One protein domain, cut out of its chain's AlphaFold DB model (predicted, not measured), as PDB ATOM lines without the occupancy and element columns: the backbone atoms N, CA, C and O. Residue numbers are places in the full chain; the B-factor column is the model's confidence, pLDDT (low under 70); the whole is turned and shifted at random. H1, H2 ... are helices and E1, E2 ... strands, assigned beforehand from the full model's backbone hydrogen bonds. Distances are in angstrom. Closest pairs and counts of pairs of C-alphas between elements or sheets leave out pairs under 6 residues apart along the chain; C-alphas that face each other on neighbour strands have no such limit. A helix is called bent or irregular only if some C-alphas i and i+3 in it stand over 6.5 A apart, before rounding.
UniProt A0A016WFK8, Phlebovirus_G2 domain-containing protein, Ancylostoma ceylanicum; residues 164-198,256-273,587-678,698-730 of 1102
ATOM      1  N   CYS A 164     118.606 -42.339  25.648       71.81
ATOM      2  CA  CYS A 164     118.832 -43.518  24.805       71.81
ATOM      3  C   CYS A 164     117.666 -43.707  23.815       71.81
ATOM      4  O   CYS A 164     116.596 -43.121  23.993       71.81
ATOM      5  N   ALA A 165     117.852 -44.503  22.760       72.25
ATOM      6  CA  ALA A 165     116.820 -44.697  21.733       72.25
ATOM      7  C   ALA A 165     115.589 -45.449  22.279       72.25
ATOM      8  O   ALA A 165     114.458 -45.179  21.877       72.25
ATOM      9  N   GLU A 166     115.813 -46.335  23.247       77.44
ATOM     10  CA  GLU A 166     114.812 -47.060  24.026       77.44
ATOM     11  C   GLU A 166     113.936 -46.089  24.831       77.44
ATOM     12  O   GLU A 166     112.714 -46.204  24.809       77.44
ATOM     13  N   PHE A 167     114.537 -45.085  25.477       79.31
ATOM     14  CA  PHE A 167     113.810 -44.025  26.183       79.31
ATOM     15  C   PHE A 167     112.949 -43.196  25.219       79.31
ATOM     16  O   PHE A 167     111.755 -43.017  25.454       79.31
ATOM     17  N   PHE A 168     113.526 -42.727  24.105       74.25
ATOM     18  CA  PHE A 168     112.800 -41.892  23.139       74.25
ATOM     19  C   PHE A 168     111.664 -42.636  22.422       74.25
ATOM     20  O   PHE A 168     110.671 -42.011  22.060       74.25
ATOM     21  N   GLY A 169     111.780 -43.954  22.240       75.19
ATOM     22  CA  GLY A 169     110.708 -44.782  21.686       75.19
ATOM     23  C   GLY A 169     109.639 -45.227  22.682       75.19
ATOM     24  O   GLY A 169     108.525 -45.538  22.260       75.19
ATOM     25  N   ASN A 170     109.934 -45.207  23.985       81.62
ATOM     26  CA  ASN A 170     109.005 -45.584  25.055       81.62
ATOM     27  C   ASN A 170     108.760 -44.412  26.037       81.62
ATOM     28  O   ASN A 170     108.947 -44.568  27.248       81.62
ATOM     29  N   PRO A 171     108.305 -43.230  25.559       78.38
ATOM     30  CA  PRO A 171     108.114 -42.039  26.397       78.38
ATOM     31  C   PRO A 171     107.090 -42.255  27.524       78.38
ATOM     32  O   PRO A 171     107.148 -41.572  28.547       78.38
ATOM     33  N   HIS A 172     106.184 -43.229  27.361       81.50
ATOM     34  CA  HIS A 172     105.175 -43.614  28.348       81.50
ATOM     35  C   HIS A 172     105.783 -44.062  29.691       81.50
ATOM     36  O   HIS A 172     105.145 -43.902  30.727       81.50
ATOM     37  N   CYS A 173     107.024 -44.565  29.696       81.94
ATOM     38  CA  CYS A 173     107.717 -44.982  30.917       81.94
ATOM     39  C   CYS A 173     108.200 -43.810  31.784       81.94
ATOM     40  O   CYS A 173     108.328 -43.952  32.998       81.94
ATOM     41  N   PHE A 174     108.474 -42.648  31.180       81.44
ATOM     42  CA  PHE A 174     109.097 -41.502  31.853       81.44
ATOM     43  C   PHE A 174     108.526 -40.153  31.358       81.44
ATOM     44  O   PHE A 174     109.284 -39.274  30.925       81.44
ATOM     45  N   PRO A 175     107.196 -39.937  31.441       79.75
ATOM     46  CA  PRO A 175     106.522 -38.804  30.799       79.75
ATOM     47  C   PRO A 175     107.064 -37.436  31.238       79.75
ATOM     48  O   PRO A 175     107.209 -36.531  30.422       79.75
ATOM     49  N   GLN A 176     107.429 -37.286  32.517       78.94
ATOM     50  CA  GLN A 176     107.970 -36.030  33.053       78.94
ATOM     51  C   GLN A 176     109.317 -35.647  32.417       78.94
ATOM     52  O   GLN A 176     109.544 -34.473  32.124       78.94
ATOM     53  N   LEU A 177     110.195 -36.626  32.168       75.25
ATOM     54  CA  LEU A 177     111.503 -36.389  31.558       75.25
ATOM     55  C   LEU A 177     111.372 -36.142  30.048       75.25
ATOM     56  O   LEU A 177     112.019 -35.237  29.524       75.25
ATOM     57  N   ALA A 178     110.481 -36.871  29.365       74.81
ATOM     58  CA  ALA A 178     110.183 -36.648  27.950       74.81
ATOM     59  C   ALA A 178     109.641 -35.225  27.696       74.81
ATOM     60  O   ALA A 178     110.153 -34.512  26.830       74.81
ATOM     61  N   VAL A 179     108.680 -34.767  28.511       77.00
ATOM     62  CA  VAL A 179     108.160 -33.386  28.471       77.00
ATOM     63  C   VAL A 179     109.262 -32.359  28.760       77.00
ATOM     64  O   VAL A 179     109.360 -31.355  28.053       77.00
ATOM     65  N   GLY A 180     110.134 -32.616  29.743       74.19
ATOM     66  CA  GLY A 180     111.268 -31.739  30.060       74.19
ATOM     67  C   GLY A 180     112.261 -31.577  28.900       74.19
ATOM     68  O   GLY A 180     112.681 -30.456  28.603       74.19
ATOM     69  N   ILE A 181     112.590 -32.667  28.199       72.62
ATOM     70  CA  ILE A 181     113.470 -32.639  27.018       72.62
ATOM     71  C   ILE A 181     112.808 -31.865  25.868       72.62
ATOM     72  O   ILE A 181     113.447 -30.993  25.277       72.62
ATOM     73  N   MET A 182     111.520 -32.100  25.595       69.12
ATOM     74  CA  MET A 182     110.775 -31.352  24.572       69.12
ATOM     75  C   MET A 182     110.740 -29.844  24.869       69.12
ATOM     76  O   MET A 182     110.996 -29.034  23.975       69.12
ATOM     77  N   ALA A 183     110.509 -29.454  26.126       70.06
ATOM     78  CA  ALA A 183     110.558 -28.054  26.550       70.06
ATOM     79  C   ALA A 183     111.961 -27.435  26.371       70.06
ATOM     80  O   ALA A 183     112.078 -26.296  25.909       70.06
ATOM     81  N   ALA A 184     113.035 -28.178  26.663       72.19
ATOM     82  CA  ALA A 184     114.410 -27.721  26.445       72.19
ATOM     83  C   ALA A 184     114.739 -27.531  24.950       72.19
ATOM     84  O   ALA A 184     115.304 -26.503  24.568       72.19
ATOM     85  N   CYS A 185     114.327 -28.460  24.081       70.81
ATOM     86  CA  CYS A 185     114.497 -28.329  22.630       70.81
ATOM     87  C   CYS A 185     113.724 -27.125  22.061       70.81
ATOM     88  O   CYS A 185     114.285 -26.348  21.287       70.81
ATOM     89  N   LEU A 186     112.477 -26.912  22.495       71.19
ATOM     90  CA  LEU A 186     111.695 -25.724  22.126       71.19
ATOM     91  C   LEU A 186     112.349 -24.425  22.631       71.19
ATOM     92  O   LEU A 186     112.391 -23.436  21.900       71.19
ATOM     93  N   SER A 187     112.931 -24.434  23.834       67.38
ATOM     94  CA  SER A 187     113.679 -23.288  24.380       67.38
ATOM     95  C   SER A 187     114.854 -22.896  23.482       67.38
ATOM     96  O   SER A 187     115.006 -21.724  23.137       67.38
ATOM     97  N   LEU A 188     115.660 -23.879  23.067       69.75
ATOM     98  CA  LEU A 188     116.836 -23.672  22.215       69.75
ATOM     99  C   LEU A 188     116.482 -23.131  20.820       69.75
ATOM    100  O   LEU A 188     117.288 -22.412  20.233       69.75
ATOM    101  N   LEU A 189     115.281 -23.424  20.310       71.38
ATOM    102  CA  LEU A 189     114.770 -22.863  19.056       71.38
ATOM    103  C   LEU A 189     114.189 -21.450  19.235       71.38
ATOM    104  O   LEU A 189     114.423 -20.580  18.396       71.38
ATOM    105  N   MET A 190     113.466 -21.189  20.327       69.69
ATOM    106  CA  MET A 190     112.780 -19.905  20.536       69.69
ATOM    107  C   MET A 190     113.703 -18.786  21.040       69.69
ATOM    108  O   MET A 190     113.520 -17.632  20.648       69.69
ATOM    109  N   VAL A 191     114.720 -19.092  21.853       70.44
ATOM    110  CA  VAL A 191     115.707 -18.108  22.344       70.44
ATOM    111  C   VAL A 191     116.389 -17.310  21.217       70.44
ATOM    112  O   VAL A 191     116.338 -16.078  21.278       70.44
ATOM    113  N   PRO A 192     116.998 -17.919  20.176       67.06
ATOM    114  CA  PRO A 192     117.645 -17.154  19.110       67.06
ATOM    115  C   PRO A 192     116.648 -16.318  18.297       67.06
ATOM    116  O   PRO A 192     116.967 -15.186  17.939       67.06
ATOM    117  N   ILE A 193     115.426 -16.814  18.068       67.69
ATOM    118  CA  ILE A 193     114.366 -16.064  17.373       67.69
ATOM    119  C   ILE A 193     113.986 -14.813  18.179       67.69
ATOM    120  O   ILE A 193     113.962 -13.708  17.637       67.69
ATOM    121  N   LEU A 194     113.758 -14.957  19.489       66.19
ATOM    122  CA  LEU A 194     113.426 -13.837  20.374       66.19
ATOM    123  C   LEU A 194     114.582 -12.832  20.503       66.19
ATOM    124  O   LEU A 194     114.335 -11.625  20.508       66.19
ATOM    125  N   MET A 195     115.835 -13.297  20.524       64.69
ATOM    126  CA  MET A 195     117.014 -12.422  20.492       64.69
ATOM    127  C   MET A 195     117.114 -11.635  19.176       64.69
ATOM    128  O   MET A 195     117.365 -10.430  19.212       64.69
ATOM    129  N   ILE A 196     116.854 -12.261  18.024       68.88
ATOM    130  CA  ILE A 196     116.801 -11.567  16.724       68.88
ATOM    131  C   ILE A 196     115.682 -10.513  16.730       68.88
ATOM    132  O   ILE A 196     115.932  -9.352  16.397       68.88
ATOM    133  N   CYS A 197     114.479 -10.862  17.195       65.88
ATOM    134  CA  CYS A 197     113.372  -9.913  17.347       65.88
ATOM    135  C   CYS A 197     113.714  -8.749  18.300       65.88
ATOM    136  O   CYS A 197     113.342  -7.603  18.033       65.88
ATOM    137  N   TYR A 198     114.468  -8.994  19.375       67.56
ATOM    138  CA  TYR A 198     114.958  -7.945  20.274       67.56
ATOM    139  C   TYR A 198     115.992  -7.025  19.600       67.56
ATOM    140  O   TYR A 198     115.919  -5.802  19.741       67.56
ATOM    141  N   ALA A 256      98.429 -70.850  18.792       43.00
ATOM    142  CA  ALA A 256      97.376 -70.604  17.816       43.00
ATOM    143  C   ALA A 256      97.840 -69.569  16.794       43.00
ATOM    144  O   ALA A 256      98.738 -68.772  17.050       43.00
ATOM    145  N   CYS A 257      97.250 -69.599  15.603       48.16
ATOM    146  CA  CYS A 257      97.891 -68.990  14.447       48.16
ATOM    147  C   CYS A 257      96.968 -68.079  13.636       48.16
ATOM    148  O   CYS A 257      95.763 -68.320  13.500       48.16
ATOM    149  N   VAL A 258      97.578 -67.046  13.058       48.62
ATOM    150  CA  VAL A 258      96.965 -66.122  12.101       48.62
ATOM    151  C   VAL A 258      96.828 -66.805  10.744       48.62
ATOM    152  O   VAL A 258      97.805 -67.336  10.212       48.62
ATOM    153  N   PHE A 259      95.644 -66.769  10.132       49.12
ATOM    154  CA  PHE A 259      95.465 -67.338   8.795       49.12
ATOM    155  C   PHE A 259      96.108 -66.450   7.724       49.12
ATOM    156  O   PHE A 259      95.532 -65.450   7.297       49.12
ATOM    157  N   SER A 260      97.294 -66.840   7.255       49.75
ATOM    158  CA  SER A 260      98.028 -66.123   6.207       49.75
ATOM    159  C   SER A 260      97.683 -66.590   4.788       49.75
ATOM    160  O   SER A 260      97.749 -65.787   3.857       49.75
ATOM    161  N   HIS A 261      97.274 -67.853   4.601       49.50
ATOM    162  CA  HIS A 261      96.969 -68.415   3.279       49.50
ATOM    163  C   HIS A 261      95.699 -69.292   3.273       49.50
ATOM    164  O   HIS A 261      95.445 -70.091   4.176       49.50
ATOM    165  N   ASN A 262      94.898 -69.168   2.207       47.38
ATOM    166  CA  ASN A 262      93.730 -70.016   1.948       47.38
ATOM    167  C   ASN A 262      94.080 -71.078   0.898       47.38
ATOM    168  O   ASN A 262      94.471 -70.715  -0.212       47.38
ATOM    169  N   ILE A 263      93.870 -72.361   1.206       50.16
ATOM    170  CA  ILE A 263      93.939 -73.425   0.196       50.16
ATOM    171  C   ILE A 263      92.552 -73.589  -0.441       50.16
ATOM    172  O   ILE A 263      91.583 -73.913   0.244       50.16
ATOM    173  N   ASN A 264      92.461 -73.375  -1.756       46.88
ATOM    174  CA  ASN A 264      91.258 -73.621  -2.556       46.88
ATOM    175  C   ASN A 264      91.557 -74.719  -3.595       46.88
ATOM    176  O   ASN A 264      92.550 -74.642  -4.319       46.88
ATOM    177  N   ALA A 265      90.705 -75.741  -3.678       45.31
ATOM    178  CA  ALA A 265      90.955 -76.940  -4.480       45.31
ATOM    179  C   ALA A 265      90.536 -76.782  -5.955       45.31
ATOM    180  O   ALA A 265      89.344 -76.714  -6.245       45.31
ATOM    181  N   ASN A 266      91.504 -76.803  -6.882       52.38
ATOM    182  CA  ASN A 266      91.253 -76.707  -8.332       52.38
ATOM    183  C   ASN A 266      91.798 -77.883  -9.177       52.38
ATOM    184  O   ASN A 266      91.410 -77.999 -10.338       52.38
ATOM    185  N   ASN A 267      92.666 -78.752  -8.640       52.47
ATOM    186  CA  ASN A 267      93.337 -79.803  -9.420       52.47
ATOM    187  C   ASN A 267      92.794 -81.214  -9.107       52.47
ATOM    188  O   ASN A 267      92.699 -81.636  -7.951       52.47
ATOM    189  N   THR A 268      92.483 -81.970 -10.163       59.16
ATOM    190  CA  THR A 268      92.082 -83.385 -10.124       59.16
ATOM    191  C   THR A 268      93.077 -84.250 -10.896       59.16
ATOM    192  O   THR A 268      93.427 -83.950 -12.035       59.16
ATOM    193  N   ILE A 269      93.511 -85.354 -10.286       57.03
ATOM    194  CA  ILE A 269      94.367 -86.373 -10.898       57.03
ATOM    195  C   ILE A 269      93.541 -87.653 -11.032       57.03
ATOM    196  O   ILE A 269      93.149 -88.255 -10.034       57.03
ATOM    197  N   CYS A 270      93.256 -88.062 -12.268       59.16
ATOM    198  CA  CYS A 270      92.456 -89.249 -12.559       59.16
ATOM    199  C   CYS A 270      93.329 -90.391 -13.084       59.16
ATOM    200  O   CYS A 270      93.950 -90.271 -14.141       59.16
ATOM    201  N   HIS A 271      93.337 -91.514 -12.367       64.75
ATOM    202  CA  HIS A 271      93.955 -92.756 -12.820       64.75
ATOM    203  C   HIS A 271      92.904 -93.622 -13.517       64.75
ATOM    204  O   HIS A 271      91.913 -94.021 -12.906       64.75
ATOM    205  N   LYS A 272      93.121 -93.913 -14.803       56.56
ATOM    206  CA  LYS A 272      92.211 -94.736 -15.605       56.56
ATOM    207  C   LYS A 272      92.571 -96.214 -15.478       56.56
ATOM    208  O   LYS A 272      93.490 -96.697 -16.135       56.56
ATOM    209  N   THR A 273      91.837 -96.920 -14.626       58.66
ATOM    210  CA  THR A 273      91.844 -98.389 -14.536       58.66
ATOM    211  C   THR A 273      90.709 -98.967 -15.387       58.66
ATOM    212  O   THR A 273      89.689 -98.314 -15.579       58.66
ATOM    213  N   TYR A 587      75.490 -76.033  16.108       53.25
ATOM    214  CA  TYR A 587      75.752 -74.633  16.463       53.25
ATOM    215  C   TYR A 587      76.040 -74.501  17.968       53.25
ATOM    216  O   TYR A 587      75.233 -73.978  18.733       53.25
ATOM    217  N   MET A 588      77.203 -75.003  18.385       65.50
ATOM    218  CA  MET A 588      77.672 -75.000  19.772       65.50
ATOM    219  C   MET A 588      77.895 -73.578  20.302       65.50
ATOM    220  O   MET A 588      78.652 -72.800  19.719       65.50
ATOM    221  N   ASP A 589      77.297 -73.274  21.457       78.75
ATOM    222  CA  ASP A 589      77.617 -72.067  22.221       78.75
ATOM    223  C   ASP A 589      79.084 -72.094  22.687       78.75
ATOM    224  O   ASP A 589      79.613 -73.130  23.117       78.75
ATOM    225  N   CYS A 590      79.718 -70.928  22.690       82.75
ATOM    226  CA  CYS A 590      81.026 -70.707  23.291       82.75
ATOM    227  C   CYS A 590      81.102 -69.324  23.937       82.75
ATOM    228  O   CYS A 590      80.326 -68.434  23.605       82.75
ATOM    229  N   ASP A 591      82.037 -69.164  24.870       87.69
ATOM    230  CA  ASP A 591      82.392 -67.875  25.463       87.69
ATOM    231  C   ASP A 591      83.897 -67.651  25.307       87.69
ATOM    232  O   ASP A 591      84.687 -68.584  25.471       87.69
ATOM    233  N   ILE A 592      84.293 -66.437  24.927       88.12
ATOM    234  CA  ILE A 592      85.645 -66.136  24.456       88.12
ATOM    235  C   ILE A 592      86.092 -64.730  24.857       88.12
ATOM    236  O   ILE A 592      85.403 -63.733  24.647       88.12
ATOM    237  N   THR A 593      87.300 -64.661  25.409       90.44
ATOM    238  CA  THR A 593      87.959 -63.430  25.864       90.44
ATOM    239  C   THR A 593      89.384 -63.354  25.316       90.44
ATOM    240  O   THR A 593      89.928 -64.357  24.857       90.44
ATOM    241  N   ALA A 594      90.004 -62.173  25.351       88.50
ATOM    242  CA  ALA A 594      91.392 -61.972  24.931       88.50
ATOM    243  C   ALA A 594      92.184 -61.202  25.995       88.50
ATOM    244  O   ALA A 594      91.641 -60.314  26.658       88.50
ATOM    245  N   SER A 595      93.470 -61.523  26.139       89.69
ATOM    246  CA  SER A 595      94.401 -60.727  26.941       89.69
ATOM    247  C   SER A 595      94.669 -59.352  26.301       89.69
ATOM    248  O   SER A 595      94.441 -59.158  25.103       89.69
ATOM    249  N   PRO A 596      95.238 -58.392  27.052       87.31
ATOM    250  CA  PRO A 596      95.994 -57.303  26.442       87.31
ATOM    251  C   PRO A 596      97.139 -57.858  25.579       87.31
ATOM    252  O   PRO A 596      97.668 -58.934  25.877       87.31
ATOM    253  N   LEU A 597      97.540 -57.123  24.540       85.94
ATOM    254  CA  LEU A 597      98.731 -57.451  23.752       85.94
ATOM    255  C   LEU A 597     100.007 -57.116  24.539       85.94
ATOM    256  O   LEU A 597     100.106 -56.033  25.125       85.94
ATOM    257  N   HIS A 598     101.004 -57.998  24.469       84.44
ATOM    258  CA  HIS A 598     102.329 -57.801  25.062       84.44
ATOM    259  C   HIS A 598     103.441 -58.073  24.039       84.44
ATOM    260  O   HIS A 598     103.329 -58.999  23.250       84.44
ATOM    261  N   GLY A 599     104.513 -57.277  24.030       83.56
ATOM    262  CA  GLY A 599     105.623 -57.421  23.079       83.56
ATOM    263  C   GLY A 599     106.010 -56.091  22.432       83.56
ATOM    264  O   GLY A 599     106.010 -55.054  23.101       83.56
ATOM    265  N   CYS A 600     106.354 -56.098  21.142       81.62
ATOM    266  CA  CYS A 600     106.890 -54.935  20.424       81.62
ATOM    267  C   CYS A 600     106.199 -54.643  19.079       81.62
ATOM    268  O   CYS A 600     105.492 -55.476  18.514       81.62
ATOM    269  N   TYR A 601     106.418 -53.430  18.561       81.56
ATOM    270  CA  TYR A 601     105.994 -53.014  17.216       81.56
ATOM    271  C   TYR A 601     107.207 -52.809  16.296       81.56
ATOM    272  O   TYR A 601     108.322 -52.574  16.766       81.56
ATOM    273  N   ASN A 602     107.001 -52.919  14.977       71.12
ATOM    274  CA  ASN A 602     108.073 -52.924  13.963       71.12
ATOM    275  C   ASN A 602     109.193 -53.958  14.248       71.12
ATOM    276  O   ASN A 602     110.357 -53.737  13.912       71.12
ATOM    277  N   CYS A 603     108.853 -55.091  14.876       68.25
ATOM    278  CA  CYS A 603     109.803 -56.110  15.325       68.25
ATOM    279  C   CYS A 603     109.436 -57.524  14.835       68.25
ATOM    280  O   CYS A 603     108.271 -57.839  14.585       68.25
ATOM    281  N   LEU A 604     110.447 -58.396  14.726       64.44
ATOM    282  CA  LEU A 604     110.290 -59.765  14.212       64.44
ATOM    283  C   LEU A 604     109.598 -60.719  15.194       64.44
ATOM    284  O   LEU A 604     108.950 -61.658  14.761       64.44
ATOM    285  N   SER A 605     109.709 -60.471  16.499       69.44
ATOM    286  CA  SER A 605     108.990 -61.217  17.541       69.44
ATOM    287  C   SER A 605     107.519 -60.801  17.681       69.44
ATOM    288  O   SER A 605     106.756 -61.502  18.331       69.44
ATOM    289  N   GLY A 606     107.123 -59.672  17.079       75.12
ATOM    290  CA  GLY A 606     105.768 -59.124  17.161       75.12
ATOM    291  C   GLY A 606     105.305 -58.804  18.587       75.12
ATOM    292  O   GLY A 606     106.105 -58.515  19.483       75.12
ATOM    293  N   ALA A 607     103.988 -58.856  18.763       82.06
ATOM    294  CA  ALA A 607     103.300 -58.811  20.041       82.06
ATOM    295  C   ALA A 607     102.321 -59.987  20.151       82.06
ATOM    296  O   ALA A 607     101.608 -60.297  19.202       82.06
ATOM    297  N   GLU A 608     102.294 -60.635  21.305       83.31
ATOM    298  CA  GLU A 608     101.483 -61.807  21.606       83.31
ATOM    299  C   GLU A 608     100.143 -61.414  22.247       83.31
ATOM    300  O   GLU A 608     100.058 -60.450  23.017       83.31
ATOM    301  N   VAL A 609      99.095 -62.176  21.933       86.31
ATOM    302  CA  VAL A 609      97.776 -62.109  22.571       86.31
ATOM    303  C   VAL A 609      97.245 -63.514  22.842       86.31
ATOM    304  O   VAL A 609      97.368 -64.404  22.005       86.31
ATOM    305  N   ILE A 610      96.632 -63.718  24.008       86.50
ATOM    306  CA  ILE A 610      96.080 -65.010  24.419       86.50
ATOM    307  C   ILE A 610      94.554 -64.939  24.384       86.50
ATOM    308  O   ILE A 610      93.929 -64.281  25.220       86.50
ATOM    309  N   PHE A 611      93.946 -65.647  23.432       86.44
ATOM    310  CA  PHE A 611      92.509 -65.905  23.411       86.44
ATOM    311  C   PHE A 611      92.179 -67.037  24.380       86.44
ATOM    312  O   PHE A 611      92.757 -68.117  24.281       86.44
ATOM    313  N   SER A 612      91.249 -66.811  25.302       89.38
ATOM    314  CA  SER A 612      90.792 -67.811  26.272       89.38
ATOM    315  C   SER A 612      89.342 -68.164  25.958       89.38
ATOM    316  O   SER A 612      88.478 -67.293  26.081       89.38
ATOM    317  N   CYS A 613      89.080 -69.400  25.520       84.62
ATOM    318  CA  CYS A 613      87.761 -69.818  25.036       84.62
ATOM    319  C   CYS A 613      87.226 -71.091  25.708       84.62
ATOM    320  O   CYS A 613      87.912 -72.113  25.810       84.62
ATOM    321  N   PHE A 614      85.959 -71.044  26.109       87.62
ATOM    322  CA  PHE A 614      85.212 -72.139  26.718       87.62
ATOM    323  C   PHE A 614      84.091 -72.627  25.791       87.62
ATOM    324  O   PHE A 614      83.382 -71.826  25.183       87.62
ATOM    325  N   SER A 615      83.887 -73.944  25.713       84.69
ATOM    326  CA  SER A 615      82.675 -74.547  25.134       84.69
ATOM    327  C   SER A 615      82.401 -75.928  25.737       84.69
ATOM    328  O   SER A 615      83.303 -76.590  26.245       84.69
ATOM    329  N   LYS A 616      81.149 -76.392  25.669       78.56
ATOM    330  CA  LYS A 616      80.718 -77.695  26.215       78.56
ATOM    331  C   LYS A 616      81.352 -78.890  25.484       78.56
ATOM    332  O   LYS A 616      81.456 -79.965  26.066       78.56
ATOM    333  N   GLN A 617      81.769 -78.705  24.230       66.56
ATOM    334  CA  GLN A 617      82.487 -79.689  23.413       66.56
ATOM    335  C   GLN A 617      83.743 -79.042  22.797       66.56
ATOM    336  O   GLN A 617      83.789 -77.818  22.685       66.56
ATOM    337  N   PRO A 618      84.777 -79.817  22.413       65.12
ATOM    338  CA  PRO A 618      85.948 -79.268  21.737       65.12
ATOM    339  C   PRO A 618      85.587 -78.778  20.326       65.12
ATOM    340  O   PRO A 618      85.237 -79.577  19.455       65.12
ATOM    341  N   ILE A 619      85.691 -77.468  20.103       67.69
ATOM    342  CA  ILE A 619      85.393 -76.802  18.824       67.69
ATOM    343  C   ILE A 619      86.495 -75.799  18.452       67.69
ATOM    344  O   ILE A 619      87.312 -75.403  19.284       67.69
ATOM    345  N   MET A 620      86.510 -75.379  17.189       64.19
ATOM    346  CA  MET A 620      87.364 -74.304  16.672       64.19
ATOM    347  C   MET A 620      86.487 -73.118  16.266       64.19
ATOM    348  O   MET A 620      85.504 -73.314  15.553       64.19
ATOM    349  N   VAL A 621      86.851 -71.902  16.679       73.94
ATOM    350  CA  VAL A 621      86.106 -70.671  16.361       73.94
ATOM    351  C   VAL A 621      86.952 -69.706  15.537       73.94
ATOM    352  O   VAL A 621      88.159 -69.578  15.750       73.94
ATOM    353  N   GLU A 622      86.314 -69.025  14.585       71.25
ATOM    354  CA  GLU A 622      86.957 -68.032  13.721       71.25
ATOM    355  C   GLU A 622      86.816 -66.639  14.355       71.25
ATOM    356  O   GLU A 622      85.724 -66.066  14.392       71.25
ATOM    357  N   VAL A 623      87.923 -66.105  14.874       81.31
ATOM    358  CA  VAL A 623      87.998 -64.735  15.394       81.31
ATOM    359  C   VAL A 623      88.276 -63.811  14.216       81.31
ATOM    360  O   VAL A 623      89.378 -63.815  13.663       81.31
ATOM    361  N   ASN A 624      87.271 -63.033  13.823       80.81
ATOM    362  CA  ASN A 624      87.362 -62.087  12.720       80.81
ATOM    363  C   ASN A 624      87.585 -60.674  13.260       80.81
ATOM    364  O   ASN A 624      86.840 -60.219  14.121       80.81
ATOM    365  N   CYS A 625      88.592 -59.975  12.751       82.69
ATOM    366  CA  CYS A 625      88.895 -58.589  13.094       82.69
ATOM    367  C   CYS A 625      88.863 -57.705  11.839       82.69
ATOM    368  O   CYS A 625      88.754 -58.202  10.718       82.69
ATOM    369  N   GLU A 626      88.970 -56.384  12.004       78.81
ATOM    370  CA  GLU A 626      88.976 -55.432  10.878       78.81
ATOM    371  C   GLU A 626      90.054 -55.723   9.814       78.81
ATOM    372  O   GLU A 626      89.871 -55.382   8.641       78.81
ATOM    373  N   ARG A 627      91.195 -56.303  10.213       67.50
ATOM    374  CA  ARG A 627      92.367 -56.549   9.350       67.50
ATOM    375  C   ARG A 627      92.954 -57.953   9.484       67.50
ATOM    376  O   ARG A 627      93.683 -58.380   8.590       67.50
ATOM    377  N   HIS A 628      92.659 -58.654  10.576       69.81
ATOM    378  CA  HIS A 628      93.232 -59.961  10.905       69.81
ATOM    379  C   HIS A 628      92.155 -61.040  11.096       69.81
ATOM    380  O   HIS A 628      90.998 -60.743  11.383       69.81
ATOM    381  N   MET A 629      92.544 -62.308  10.944       65.81
ATOM    382  CA  MET A 629      91.673 -63.469  11.140       65.81
ATOM    383  C   MET A 629      92.465 -64.580  11.835       65.81
ATOM    384  O   MET A 629      93.533 -64.981  11.360       65.81
ATOM    385  N   PHE A 630      91.937 -65.081  12.949       75.06
ATOM    386  CA  PHE A 630      92.591 -66.075  13.804       75.06
ATOM    387  C   PHE A 630      91.669 -67.279  14.043       75.06
ATOM    388  O   PHE A 630      90.446 -67.148  13.999       75.06
ATOM    389  N   ALA A 631      92.243 -68.445  14.349       69.62
ATOM    390  CA  ALA A 631      91.496 -69.556  14.942       69.62
ATOM    391  C   ALA A 631      91.807 -69.667  16.436       69.62
ATOM    392  O   ALA A 631      92.972 -69.811  16.806       69.62
ATOM    393  N   ALA A 632      90.769 -69.673  17.272       75.94
ATOM    394  CA  ALA A 632      90.873 -70.070  18.674       75.94
ATOM    395  C   ALA A 632      90.271 -71.471  18.868       75.94
ATOM    396  O   ALA A 632      89.318 -71.859  18.186       75.94
ATOM    397  N   VAL A 633      90.837 -72.238  19.796       71.75
ATOM    398  CA  VAL A 633      90.298 -73.532  20.237       71.75
ATOM    399  C   VAL A 633      89.446 -73.265  21.470       71.75
ATOM    400  O   VAL A 633      89.866 -72.512  22.344       71.75
ATOM    401  N   CYS A 634      88.275 -73.885  21.551       77.69
ATOM    402  CA  CYS A 634      87.385 -73.806  22.704       77.69
ATOM    403  C   CYS A 634      87.128 -75.216  23.233       77.69
ATOM    404  O   CYS A 634      86.872 -76.131  22.450       77.69
ATOM    405  N   ASN A 635      87.170 -75.410  24.551       79.69
ATOM    406  CA  ASN A 635      86.903 -76.707  25.175       79.69
ATOM    407  C   ASN A 635      86.283 -76.552  26.574       79.69
ATOM    408  O   ASN A 635      86.152 -75.444  27.100       79.69
ATOM    409  N   SER A 636      85.934 -77.679  27.195       80.56
ATOM    410  CA  SER A 636      85.233 -77.728  28.483       80.56
ATOM    411  C   SER A 636      86.113 -77.429  29.703       80.56
ATOM    412  O   SER A 636      85.636 -77.535  30.830       80.56
ATOM    413  N   SER A 637      87.389 -77.087  29.502       80.69
ATOM    414  CA  SER A 637      88.331 -76.680  30.554       80.69
ATOM    415  C   SER A 637      88.836 -75.243  30.381       80.69
ATOM    416  O   SER A 637      89.758 -74.858  31.090       80.69
ATOM    417  N   THR A 638      88.262 -74.487  29.436       79.12
ATOM    418  CA  THR A 638      88.769 -73.206  28.915       79.12
ATOM    419  C   THR A 638      90.157 -73.349  28.283       79.12
ATOM    420  O   THR A 638      91.174 -73.455  28.964       79.12
ATOM    421  N   SER A 639      90.222 -73.356  26.950       74.94
ATOM    422  CA  SER A 639      91.497 -73.436  26.227       74.94
ATOM    423  C   SER A 639      92.117 -72.050  26.112       74.94
ATOM    424  O   SER A 639      91.439 -71.099  25.726       74.94
ATOM    425  N   HIS A 640      93.414 -71.945  26.396       81.25
ATOM    426  CA  HIS A 640      94.202 -70.751  26.109       81.25
ATOM    427  C   HIS A 640      94.928 -70.932  24.778       81.25
ATOM    428  O   HIS A 640      95.640 -71.916  24.589       81.25
ATOM    429  N   THR A 641      94.738 -69.981  23.872       72.06
ATOM    430  CA  THR A 641      95.262 -69.983  22.505       72.06
ATOM    431  C   THR A 641      96.071 -68.718  22.247       72.06
ATOM    432  O   THR A 641      95.505 -67.635  22.108       72.06
ATOM    433  N   ALA A 642      97.398 -68.857  22.241       74.88
ATOM    434  CA  ALA A 642      98.353 -67.753  22.133       74.88
ATOM    435  C   ALA A 642      98.719 -67.469  20.668       74.88
ATOM    436  O   ALA A 642      99.040 -68.402  19.938       74.88
ATOM    437  N   VAL A 643      98.646 -66.205  20.241       72.00
ATOM    438  CA  VAL A 643      98.731 -65.769  18.834       72.00
ATOM    439  C   VAL A 643      99.670 -64.568  18.696       72.00
ATOM    440  O   VAL A 643      99.590 -63.633  19.493       72.00
ATOM    441  N   THR A 644     100.513 -64.542  17.658       74.19
ATOM    442  CA  THR A 644     101.424 -63.415  17.374       74.19
ATOM    443  C   THR A 644     100.823 -62.395  16.391       74.19
ATOM    444  O   THR A 644     100.107 -62.742  15.451       74.19
ATOM    445  N   ILE A 645     101.096 -61.103  16.608       78.19
ATOM    446  CA  ILE A 645     100.616 -59.973  15.797       78.19
ATOM    447  C   ILE A 645     101.784 -59.016  15.515       78.19
ATOM    448  O   ILE A 645     102.370 -58.429  16.425       78.19
ATOM    449  N   HIS A 646     102.112 -58.796  14.239       76.25
ATOM    450  CA  HIS A 646     103.163 -57.856  13.826       76.25
ATOM    451  C   HIS A 646     102.613 -56.432  13.654       76.25
ATOM    452  O   HIS A 646     102.398 -55.951  12.540       76.25
ATOM    453  N   ALA A 647     102.377 -55.746  14.771       76.81
ATOM    454  CA  ALA A 647     101.921 -54.360  14.773       76.81
ATOM    455  C   ALA A 647     102.984 -53.377  14.238       76.81
ATOM    456  O   ALA A 647     104.181 -53.522  14.495       76.81
ATOM    457  N   THR A 648     102.529 -52.316  13.564       76.19
ATOM    458  CA  THR A 648     103.371 -51.197  13.091       76.19
ATOM    459  C   THR A 648     103.266 -49.931  13.949       76.19
ATOM    460  O   THR A 648     103.935 -48.936  13.678       76.19
ATOM    461  N   VAL A 649     102.431 -49.951  14.994       78.50
ATOM    462  CA  VAL A 649     102.125 -48.799  15.859       78.50
ATOM    463  C   VAL A 649     102.324 -49.140  17.343       78.50
ATOM    464  O   VAL A 649     102.036 -50.270  17.738       78.50
ATOM    465  N   PRO A 650     102.763 -48.184  18.190       80.44
ATOM    466  CA  PRO A 650     102.983 -48.421  19.621       80.44
ATOM    467  C   PRO A 650     101.692 -48.656  20.412       80.44
ATOM    468  O   PRO A 650     101.690 -49.435  21.357       80.44
ATOM    469  N   LYS A 651     100.594 -47.981  20.055       85.38
ATOM    470  CA  LYS A 651      99.298 -48.053  20.748       85.38
ATOM    471  C   LYS A 651      98.351 -48.870  19.870       85.38
ATOM    472  O   LYS A 651      97.665 -48.318  19.013       85.38
ATOM    473  N   PHE A 652      98.385 -50.193  20.014       86.31
ATOM    474  CA  PHE A 652      97.559 -51.089  19.204       86.31
ATOM    475  C   PHE A 652      96.126 -51.116  19.739       86.31
ATOM    476  O   PHE A 652      95.915 -51.250  20.948       86.31
ATOM    477  N   LYS A 653      95.143 -51.012  18.840       89.44
ATOM    478  CA  LYS A 653      93.730 -51.253  19.135       89.44
ATOM    479  C   LYS A 653      93.004 -51.731  17.878       89.44
ATOM    480  O   LYS A 653      93.071 -51.055  16.857       89.44
ATOM    481  N   GLU A 654      92.286 -52.844  17.974       88.25
ATOM    482  CA  GLU A 654      91.477 -53.404  16.882       88.25
ATOM    483  C   GLU A 654      90.178 -54.005  17.442       88.25
ATOM    484  O   GLU A 654      90.168 -54.563  18.543       88.25
ATOM    485  N   ALA A 655      89.073 -53.859  16.709       90.31
ATOM    486  CA  ALA A 655      87.809 -54.512  17.028       90.31
ATOM    487  C   ALA A 655      87.708 -55.866  16.311       90.31
ATOM    488  O   ALA A 655      88.052 -55.987  15.133       90.31
ATOM    489  N   CYS A 656      87.212 -56.868  17.032       88.50
ATOM    490  CA  CYS A 656      87.002 -58.224  16.548       88.50
ATOM    491  C   CYS A 656      85.623 -58.742  16.965       88.50
ATOM    492  O   CYS A 656      85.075 -58.335  17.991       88.50
ATOM    493  N   TRP A 657      85.092 -59.681  16.194       88.56
ATOM    494  CA  TRP A 657      83.862 -60.401  16.475       88.56
ATOM    495  C   TRP A 657      84.060 -61.907  16.277       88.56
ATOM    496  O   TRP A 657      84.822 -62.356  15.415       88.56
ATOM    497  N   VAL A 658      83.365 -62.699  17.090       86.25
ATOM    498  CA  VAL A 658      83.386 -64.167  17.047       86.25
ATOM    499  C   VAL A 658      81.948 -64.663  17.013       86.25
ATOM    500  O   VAL A 658      81.145 -64.269  17.858       86.25
ATOM    501  N   GLN A 659      81.615 -65.515  16.043       80.19
ATOM    502  CA  GLN A 659      80.295 -66.142  15.961       80.19
ATOM    503  C   GLN A 659      80.328 -67.495  16.687       80.19
ATOM    504  O   GLN A 659      80.974 -68.436  16.226       80.19
ATOM    505  N   CYS A 660      79.628 -67.577  17.816       78.56
ATOM    506  CA  CYS A 660      79.532 -68.739  18.697       78.56
ATOM    507  C   CYS A 660      78.102 -69.286  18.658       78.56
ATOM    508  O   CYS A 660      77.218 -68.811  19.364       78.56
ATOM    509  N   GLY A 661      77.829 -70.244  17.772       74.25
ATOM    510  CA  GLY A 661      76.453 -70.683  17.530       74.25
ATOM    511  C   GLY A 661      75.576 -69.492  17.090       74.25
ATOM    512  O   GLY A 661      75.905 -68.850  16.086       74.25
ATOM    513  N   PRO A 662      74.492 -69.150  17.815       71.94
ATOM    514  CA  PRO A 662      73.702 -67.945  17.562       71.94
ATOM    515  C   PRO A 662      74.300 -66.653  18.157       71.94
ATOM    516  O   PRO A 662      73.881 -65.569  17.746       71.94
ATOM    517  N   SER A 663      75.244 -66.715  19.107       78.75
ATOM    518  CA  SER A 663      75.794 -65.524  19.772       78.75
ATOM    519  C   SER A 663      76.930 -64.867  18.977       78.75
ATOM    520  O   SER A 663      77.746 -65.530  18.338       78.75
ATOM    521  N   LEU A 664      76.999 -63.533  19.042       84.19
ATOM    522  CA  LEU A 664      78.083 -62.727  18.477       84.19
ATOM    523  C   LEU A 664      78.861 -62.067  19.625       84.19
ATOM    524  O   LEU A 664      78.335 -61.187  20.307       84.19
ATOM    525  N   HIS A 665      80.108 -62.486  19.836       88.75
ATOM    526  CA  HIS A 665      80.981 -61.958  20.887       88.75
ATOM    527  C   HIS A 665      81.889 -60.878  20.305       88.75
ATOM    528  O   HIS A 665      82.737 -61.170  19.466       88.75
ATOM    529  N   ASN A 666      81.729 -59.635  20.762       90.62
ATOM    530  CA  ASN A 666      82.578 -58.515  20.354       90.62
ATOM    531  C   ASN A 666      83.754 -58.357  21.329       90.62
ATOM    532  O   ASN A 666      83.552 -58.091  22.513       90.62
ATOM    533  N   ILE A 667      84.977 -58.491  20.819       90.81
ATOM    534  CA  ILE A 667      86.233 -58.424  21.576       90.81
ATOM    535  C   ILE A 667      87.045 -57.232  21.061       90.81
ATOM    536  O   ILE A 667      87.133 -57.012  19.855       90.81
ATOM    537  N   THR A 668      87.681 -56.464  21.946       89.94
ATOM    538  CA  THR A 668      88.625 -55.410  21.536       89.94
ATOM    539  C   THR A 668      90.048 -55.779  21.921       89.94
ATOM    540  O   THR A 668      90.392 -55.761  23.105       89.94
ATOM    541  N   LEU A 669      90.882 -56.065  20.925       90.75
ATOM    542  CA  LEU A 669      92.313 -56.275  21.124       90.75
ATOM    543  C   LEU A 669      92.970 -54.924  21.408       90.75
ATOM    544  O   LEU A 669      92.692 -53.946  20.712       90.75
ATOM    545  N   SER A 670      93.829 -54.840  22.426       90.56
ATOM    546  CA  SER A 670      94.550 -53.598  22.730       90.56
ATOM    547  C   SER A 670      95.821 -53.822  23.542       90.56
ATOM    548  O   SER A 670      95.901 -54.768  24.322       90.56
ATOM    549  N   GLY A 671      96.811 -52.945  23.374       86.81
ATOM    550  CA  GLY A 671      98.055 -52.968  24.145       86.81
ATOM    551  C   GLY A 671      98.965 -51.780  23.836       86.81
ATOM    552  O   GLY A 671      98.784 -51.085  22.832       86.81
ATOM    553  N   ILE A 672      99.947 -51.552  24.710       86.56
ATOM    554  CA  ILE A 672     101.054 -50.614  24.481       86.56
ATOM    555  C   ILE A 672     102.307 -51.452  24.247       86.56
ATOM    556  O   ILE A 672     102.710 -52.231  25.109       86.56
ATOM    557  N   LEU A 673     102.892 -51.308  23.063       86.62
ATOM    558  CA  LEU A 673     103.955 -52.160  22.550       86.62
ATOM    559  C   LEU A 673     105.308 -51.461  22.641       86.62
ATOM    560  O   LEU A 673     105.431 -50.266  22.357       86.62
ATOM    561  N   ALA A 674     106.338 -52.221  23.002       83.56
ATOM    562  CA  ALA A 674     107.689 -51.707  23.135       83.56
ATOM    563  C   ALA A 674     108.255 -51.262  21.781       83.56
ATOM    564  O   ALA A 674     108.221 -52.006  20.797       83.56
ATOM    565  N   TYR A 675     108.874 -50.084  21.759       81.00
ATOM    566  CA  TYR A 675     109.867 -49.762  20.742       81.00
ATOM    567  C   TYR A 675     111.224 -50.323  21.164       81.00
ATOM    568  O   TYR A 675     111.680 -50.043  22.274       81.00
ATOM    569  N   HIS A 676     111.925 -51.014  20.268       69.69
ATOM    570  CA  HIS A 676     113.367 -51.210  20.401       69.69
ATOM    571  C   HIS A 676     114.067 -50.806  19.094       69.69
ATOM    572  O   HIS A 676     113.563 -51.101  18.007       69.69
ATOM    573  N   PRO A 677     115.242 -50.156  19.150       62.75
ATOM    574  CA  PRO A 677     116.017 -49.912  17.946       62.75
ATOM    575  C   PRO A 677     116.534 -51.244  17.389       62.75
ATOM    576  O   PRO A 677     117.127 -52.056  18.099       62.75
ATOM    577  N   SER A 678     116.380 -51.460  16.085       54.97
ATOM    578  CA  SER A 678     117.083 -52.513  15.345       54.97
ATOM    579  C   SER A 678     118.505 -52.054  14.983       54.97
ATOM    580  O   SER A 678     118.920 -52.101  13.825       54.97
ATOM    581  N   ASN A 698     113.994 -48.155  11.283       50.88
ATOM    582  CA  ASN A 698     112.991 -48.098  12.343       50.88
ATOM    583  C   ASN A 698     113.229 -46.804  13.144       50.88
ATOM    584  O   ASN A 698     114.328 -46.590  13.665       50.88
ATOM    585  N   TYR A 699     112.223 -45.934  13.189       55.88
ATOM    586  CA  TYR A 699     112.213 -44.690  13.956       55.88
ATOM    587  C   TYR A 699     111.094 -44.762  15.004       55.88
ATOM    588  O   TYR A 699     110.037 -45.330  14.719       55.88
ATOM    589  N   PRO A 700     111.273 -44.173  16.200       61.41
ATOM    590  CA  PRO A 700     110.202 -44.102  17.186       61.41
ATOM    591  C   PRO A 700     109.059 -43.227  16.655       61.41
ATOM    592  O   PRO A 700     109.318 -42.148  16.113       61.41
ATOM    593  N   ASN A 701     107.800 -43.656  16.810       65.25
ATOM    594  CA  ASN A 701     106.674 -42.856  16.319       65.25
ATOM    595  C   ASN A 701     106.550 -41.540  17.119       65.25
ATOM    596  O   ASN A 701     106.215 -41.542  18.306       65.25
ATOM    597  N   LEU A 702     106.793 -40.415  16.441       65.69
ATOM    598  CA  LEU A 702     106.717 -39.055  16.987       65.69
ATOM    599  C   LEU A 702     105.312 -38.696  17.500       65.69
ATOM    600  O   LEU A 702     105.191 -37.928  18.452       65.69
ATOM    601  N   GLU A 703     104.265 -39.277  16.913       67.88
ATOM    602  CA  GLU A 703     102.869 -39.134  17.347       67.88
ATOM    603  C   GLU A 703     102.684 -39.605  18.795       67.88
ATOM    604  O   GLU A 703     102.113 -38.897  19.616       67.88
ATOM    605  N   HIS A 704     103.285 -40.739  19.162       72.31
ATOM    606  CA  HIS A 704     103.207 -41.289  20.515       72.31
ATOM    607  C   HIS A 704     103.990 -40.453  21.551       72.31
ATOM    608  O   HIS A 704     103.643 -40.432  22.732       72.31
ATOM    609  N   ILE A 705     105.021 -39.712  21.123       70.19
ATOM    610  CA  ILE A 705     105.698 -38.714  21.972       70.19
ATOM    611  C   ILE A 705     104.783 -37.494  22.189       70.19
ATOM    612  O   ILE A 705     104.732 -36.955  23.297       70.19
ATOM    613  N   LEU A 706     104.039 -37.083  21.156       67.06
ATOM    614  CA  LEU A 706     103.070 -35.987  21.230       67.06
ATOM    615  C   LEU A 706     101.881 -36.344  22.139       67.06
ATOM    616  O   LEU A 706     101.540 -35.551  23.015       67.06
ATOM    617  N   ASP A 707     101.313 -37.544  21.989       73.12
ATOM    618  CA  ASP A 707     100.239 -38.085  22.835       73.12
ATOM    619  C   ASP A 707     100.621 -38.041  24.315       73.12
ATOM    620  O   ASP A 707      99.912 -37.444  25.124       73.12
ATOM    621  N   VAL A 708     101.781 -38.603  24.677       74.88
ATOM    622  CA  VAL A 708     102.249 -38.627  26.073       74.88
ATOM    623  C   VAL A 708     102.464 -37.208  26.618       74.88
ATOM    624  O   VAL A 708     102.168 -36.953  27.789       74.88
ATOM    625  N   ALA A 709     102.915 -36.259  25.792       64.75
ATOM    626  CA  ALA A 709     103.040 -34.854  26.189       64.75
ATOM    627  C   ALA A 709     101.675 -34.155  26.377       64.75
ATOM    628  O   ALA A 709     101.536 -33.329  27.283       64.75
ATOM    629  N   MET A 710     100.668 -34.504  25.570       65.19
ATOM    630  CA  MET A 710      99.301 -33.970  25.655       65.19
ATOM    631  C   MET A 710      98.507 -34.570  26.826       65.19
ATOM    632  O   MET A 710      97.861 -33.829  27.568       65.19
ATOM    633  N   GLU A 711      98.614 -35.879  27.074       72.44
ATOM    634  CA  GLU A 711      98.069 -36.528  28.279       72.44
ATOM    635  C   GLU A 711      98.669 -35.890  29.556       72.44
ATOM    636  O   GLU A 711      97.969 -35.676  30.549       72.44
ATOM    637  N   ASN A 712      99.940 -35.466  29.505       71.56
ATOM    638  CA  ASN A 712     100.651 -34.788  30.598       71.56
ATOM    639  C   ASN A 712     100.630 -33.242  30.513       71.56
ATOM    640  O   ASN A 712     101.494 -32.583  31.100       71.56
ATOM    641  N   TRP A 713      99.636 -32.629  29.853       67.25
ATOM    642  CA  TRP A 713      99.599 -31.179  29.572       67.25
ATOM    643  C   TRP A 713      99.911 -30.255  30.765       67.25
ATOM    644  O   TRP A 713     100.484 -29.183  30.582       67.25
ATOM    645  N   LYS A 714      99.578 -30.650  32.001       72.75
ATOM    646  CA  LYS A 714      99.856 -29.858  33.214       72.75
ATOM    647  C   LYS A 714     101.357 -29.651  33.455       72.75
ATOM    648  O   LYS A 714     101.759 -28.554  33.840       72.75
ATOM    649  N   THR A 715     102.195 -30.663  33.214       67.88
ATOM    650  CA  THR A 715     103.658 -30.523  33.340       67.88
ATOM    651  C   THR A 715     104.256 -29.818  32.123       67.88
ATOM    652  O   THR A 715     105.206 -29.048  32.278       67.88
ATOM    653  N   ALA A 716     103.656 -29.980  30.937       64.75
ATOM    654  CA  ALA A 716     104.023 -29.220  29.742       64.75
ATOM    655  C   ALA A 716     103.777 -27.710  29.931       64.75
ATOM    656  O   ALA A 716     104.674 -26.906  29.701       64.75
ATOM    657  N   VAL A 717     102.615 -27.306  30.458       68.06
ATOM    658  CA  VAL A 717     102.325 -25.896  30.778       68.06
ATOM    659  C   VAL A 717     103.291 -25.357  31.838       68.06
ATOM    660  O   VAL A 717     103.861 -24.286  31.642       68.06
ATOM    661  N   MET A 718     103.546 -26.096  32.925       67.00
ATOM    662  CA  MET A 718     104.489 -25.653  33.964       67.00
ATOM    663  C   MET A 718     105.929 -25.501  33.447       67.00
ATOM    664  O   MET A 718     106.611 -24.548  33.820       67.00
ATOM    665  N   THR A 719     106.391 -26.393  32.566       66.75
ATOM    666  CA  THR A 719     107.726 -26.284  31.950       66.75
ATOM    667  C   THR A 719     107.796 -25.146  30.931       66.75
ATOM    668  O   THR A 719     108.761 -24.387  30.964       66.75
ATOM    669  N   ILE A 720     106.761 -24.933  30.110       67.12
ATOM    670  CA  ILE A 720     106.658 -23.770  29.205       67.12
ATOM    671  C   ILE A 720     106.669 -22.449  29.992       67.12
ATOM    672  O   ILE A 720     107.371 -21.513  29.606       67.12
ATOM    673  N   VAL A 721     105.954 -22.366  31.120       70.38
ATOM    674  CA  VAL A 721     105.965 -21.181  31.998       70.38
ATOM    675  C   VAL A 721     107.346 -20.969  32.627       70.38
ATOM    676  O   VAL A 721     107.849 -19.847  32.605       70.38
ATOM    677  N   ALA A 722     107.999 -22.022  33.129       68.50
ATOM    678  CA  ALA A 722     109.359 -21.920  33.664       68.50
ATOM    679  C   ALA A 722     110.361 -21.437  32.598       68.50
ATOM    680  O   ALA A 722     111.150 -20.528  32.857       68.50
ATOM    681  N   VAL A 723     110.281 -21.976  31.378       69.56
ATOM    682  CA  VAL A 723     111.066 -21.536  30.213       69.56
ATOM    683  C   VAL A 723     110.807 -20.062  29.893       69.56
ATOM    684  O   VAL A 723     111.758 -19.294  29.755       69.56
ATOM    685  N   ALA A 724     109.544 -19.633  29.835       66.12
ATOM    686  CA  ALA A 724     109.192 -18.235  29.589       66.12
ATOM    687  C   ALA A 724     109.744 -17.296  30.679       66.12
ATOM    688  O   ALA A 724     110.238 -16.213  30.359       66.12
ATOM    689  N   VAL A 725     109.745 -17.726  31.947       72.50
ATOM    690  CA  VAL A 725     110.369 -16.990  33.059       72.50
ATOM    691  C   VAL A 725     111.892 -16.922  32.902       72.50
ATOM    692  O   VAL A 725     112.447 -15.833  33.021       72.50
ATOM    693  N   PHE A 726     112.580 -18.019  32.567       65.88
ATOM    694  CA  PHE A 726     114.031 -17.993  32.319       65.88
ATOM    695  C   PHE A 726     114.410 -17.091  31.133       65.88
ATOM    696  O   PHE A 726     115.385 -16.342  31.222       65.88
ATOM    697  N   ILE A 727     113.620 -17.092  30.055       65.62
ATOM    698  CA  ILE A 727     113.811 -16.193  28.903       65.62
ATOM    699  C   ILE A 727     113.542 -14.729  29.296       65.62
ATOM    700  O   ILE A 727     114.301 -13.834  28.910       65.62
ATOM    701  N   GLY A 728     112.516 -14.468  30.112       64.00
ATOM    702  CA  GLY A 728     112.232 -13.146  30.676       64.00
ATOM    703  C   GLY A 728     113.368 -12.625  31.564       64.00
ATOM    704  O   GLY A 728     113.828 -11.498  31.392       64.00
ATOM    705  N   VAL A 729     113.896 -13.462  32.462       68.12
ATOM    706  CA  VAL A 729     115.055 -13.123  33.304       68.12
ATOM    707  C   VAL A 729     116.301 -12.882  32.448       68.12
ATOM    708  O   VAL A 729     116.981 -11.875  32.644       68.12
ATOM    709  N   GLY A 730     116.576 -13.729  31.452       61.22
ATOM    710  CA  GLY A 730     117.700 -13.546  30.528       61.22
ATOM    711  C   GLY A 730     117.632 -12.208  29.781       61.22
ATOM    712  O   GLY A 730     118.580 -11.424  29.818       61.22
TER     713      GLY A 730
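AT A GLANCE: This is residues 164 to 198, 256 to 273, 587 to 678 and 698 to 730 of the 1102 residues of the protein "Phlebovirus_G2 domain-containing protein" of Ancylostoma ceylanicum (UniProt A0A016WFK8). A small strand sandwich has a helical arm at one end and a thin free tail at the other: the curled sheet E6-E5-E8-E9 and the sheet E3-E4-E7 are partly face to face, H2 and H4 run side by side away from them with H3 across their near end and short H1 beside it, and residues 261 to 273 stick out. The printed part has 178 residues, with four named helices and nine named strands in the order H1 H2 E1 E2 E3 E4 E5 E6 E7 E8 E9 H3 H4. Both sheets are antiparallel and the class is mixed, helices and strands. The whole is extended, with a radius of gyration of the C-alphas of 25.0 A and spans of 98 by 41 by 24 A.

IN THESE COORDINATES: H1 is residues 165 to 169, from C-alpha 165 at (116.820, -44.697, 21.733), and H2 is residues 175 to 198, 33.7 A long, with a kink of 29 degrees near residue 190. H2 is neither bent nor irregular, but only just: C-alphas 189 and 192 are 6.4 A apart. E1 is residues 261 to 263 and E2 residues 268 to 273, where C-alpha 273 is at (91.844, -98.389, -14.536). E3 is residues 590 to 594, E4 607 to 615 at 26.4 A, E5 619 to 625, E6 629 to 634, E7 639 to 645, E8 651 to 660 at 28.7 A and E9 663 to 672 at 29.7 A. H3 is residues 702 to 711, and H4 is residues 713 to 730, 25.3 A long, ending at (117.700, -13.546, 30.528).

HOW THE PARTS SIT: In the strongly twisted sheet E6-E5-E8-E9, N 621 and O 632 of the hairpin E5 and E6 are within hydrogen-bond range at 2.9 A, as are N 657 and O 624 of the neighbours E8 and E5 at 2.8 A, and N 656 and O 667 of the hairpin E8 and E9 at 2.8 A. In the other sheet, N 593 and O 612 of the hairpin E3 and E4 are at 3.0 A, and N 609 and O 643 of E4 and E7 at 2.9 A. Between the sheets, the closest C-alphas of E4 and E6 are those of Cys 613 and Cys 634, 4.6 A apart, and those of E3 and E9 are Thr 593 and Ile 667, 6.8 A apart. H2 and H4 touch, closest at the C-alphas of Val 179 and Ala 716, 6.0 A, and run the same way at a shallow tilt of 34.8 degrees, only just short of steep. H2 touches H3 with residues 175 to 179 alone, about perpendicular at 81 degrees, closest at the C-alphas of Val 179 and Ala 709, 5.8 A. H1 is close to H3 but not clearly touching, with the C-alphas of Phe 168 and Ile 705 7.9 A apart. E1 and E2 pair with no named strand. Every O i to N i+4 pair is within hydrogen-bond range in H1, H3 and H4, and 18 of 20 are in H2.

THE WHOLE: The C-alphas farthest apart, of Thr 273 and Val 729, are 100.5 A apart. The gaps across the cuts are 65.1 A from C-alpha 198 to 256, 42.2 A from 273 to 587 and 6.7 A from 678 to 698. Of the links printed whole, E3 to E4 is long and the others are tight. The mean pLDDT of the printed part is 73.0, and 69 residues are under 70, among them 192 to 198, 256 to 273 and 698 to 703.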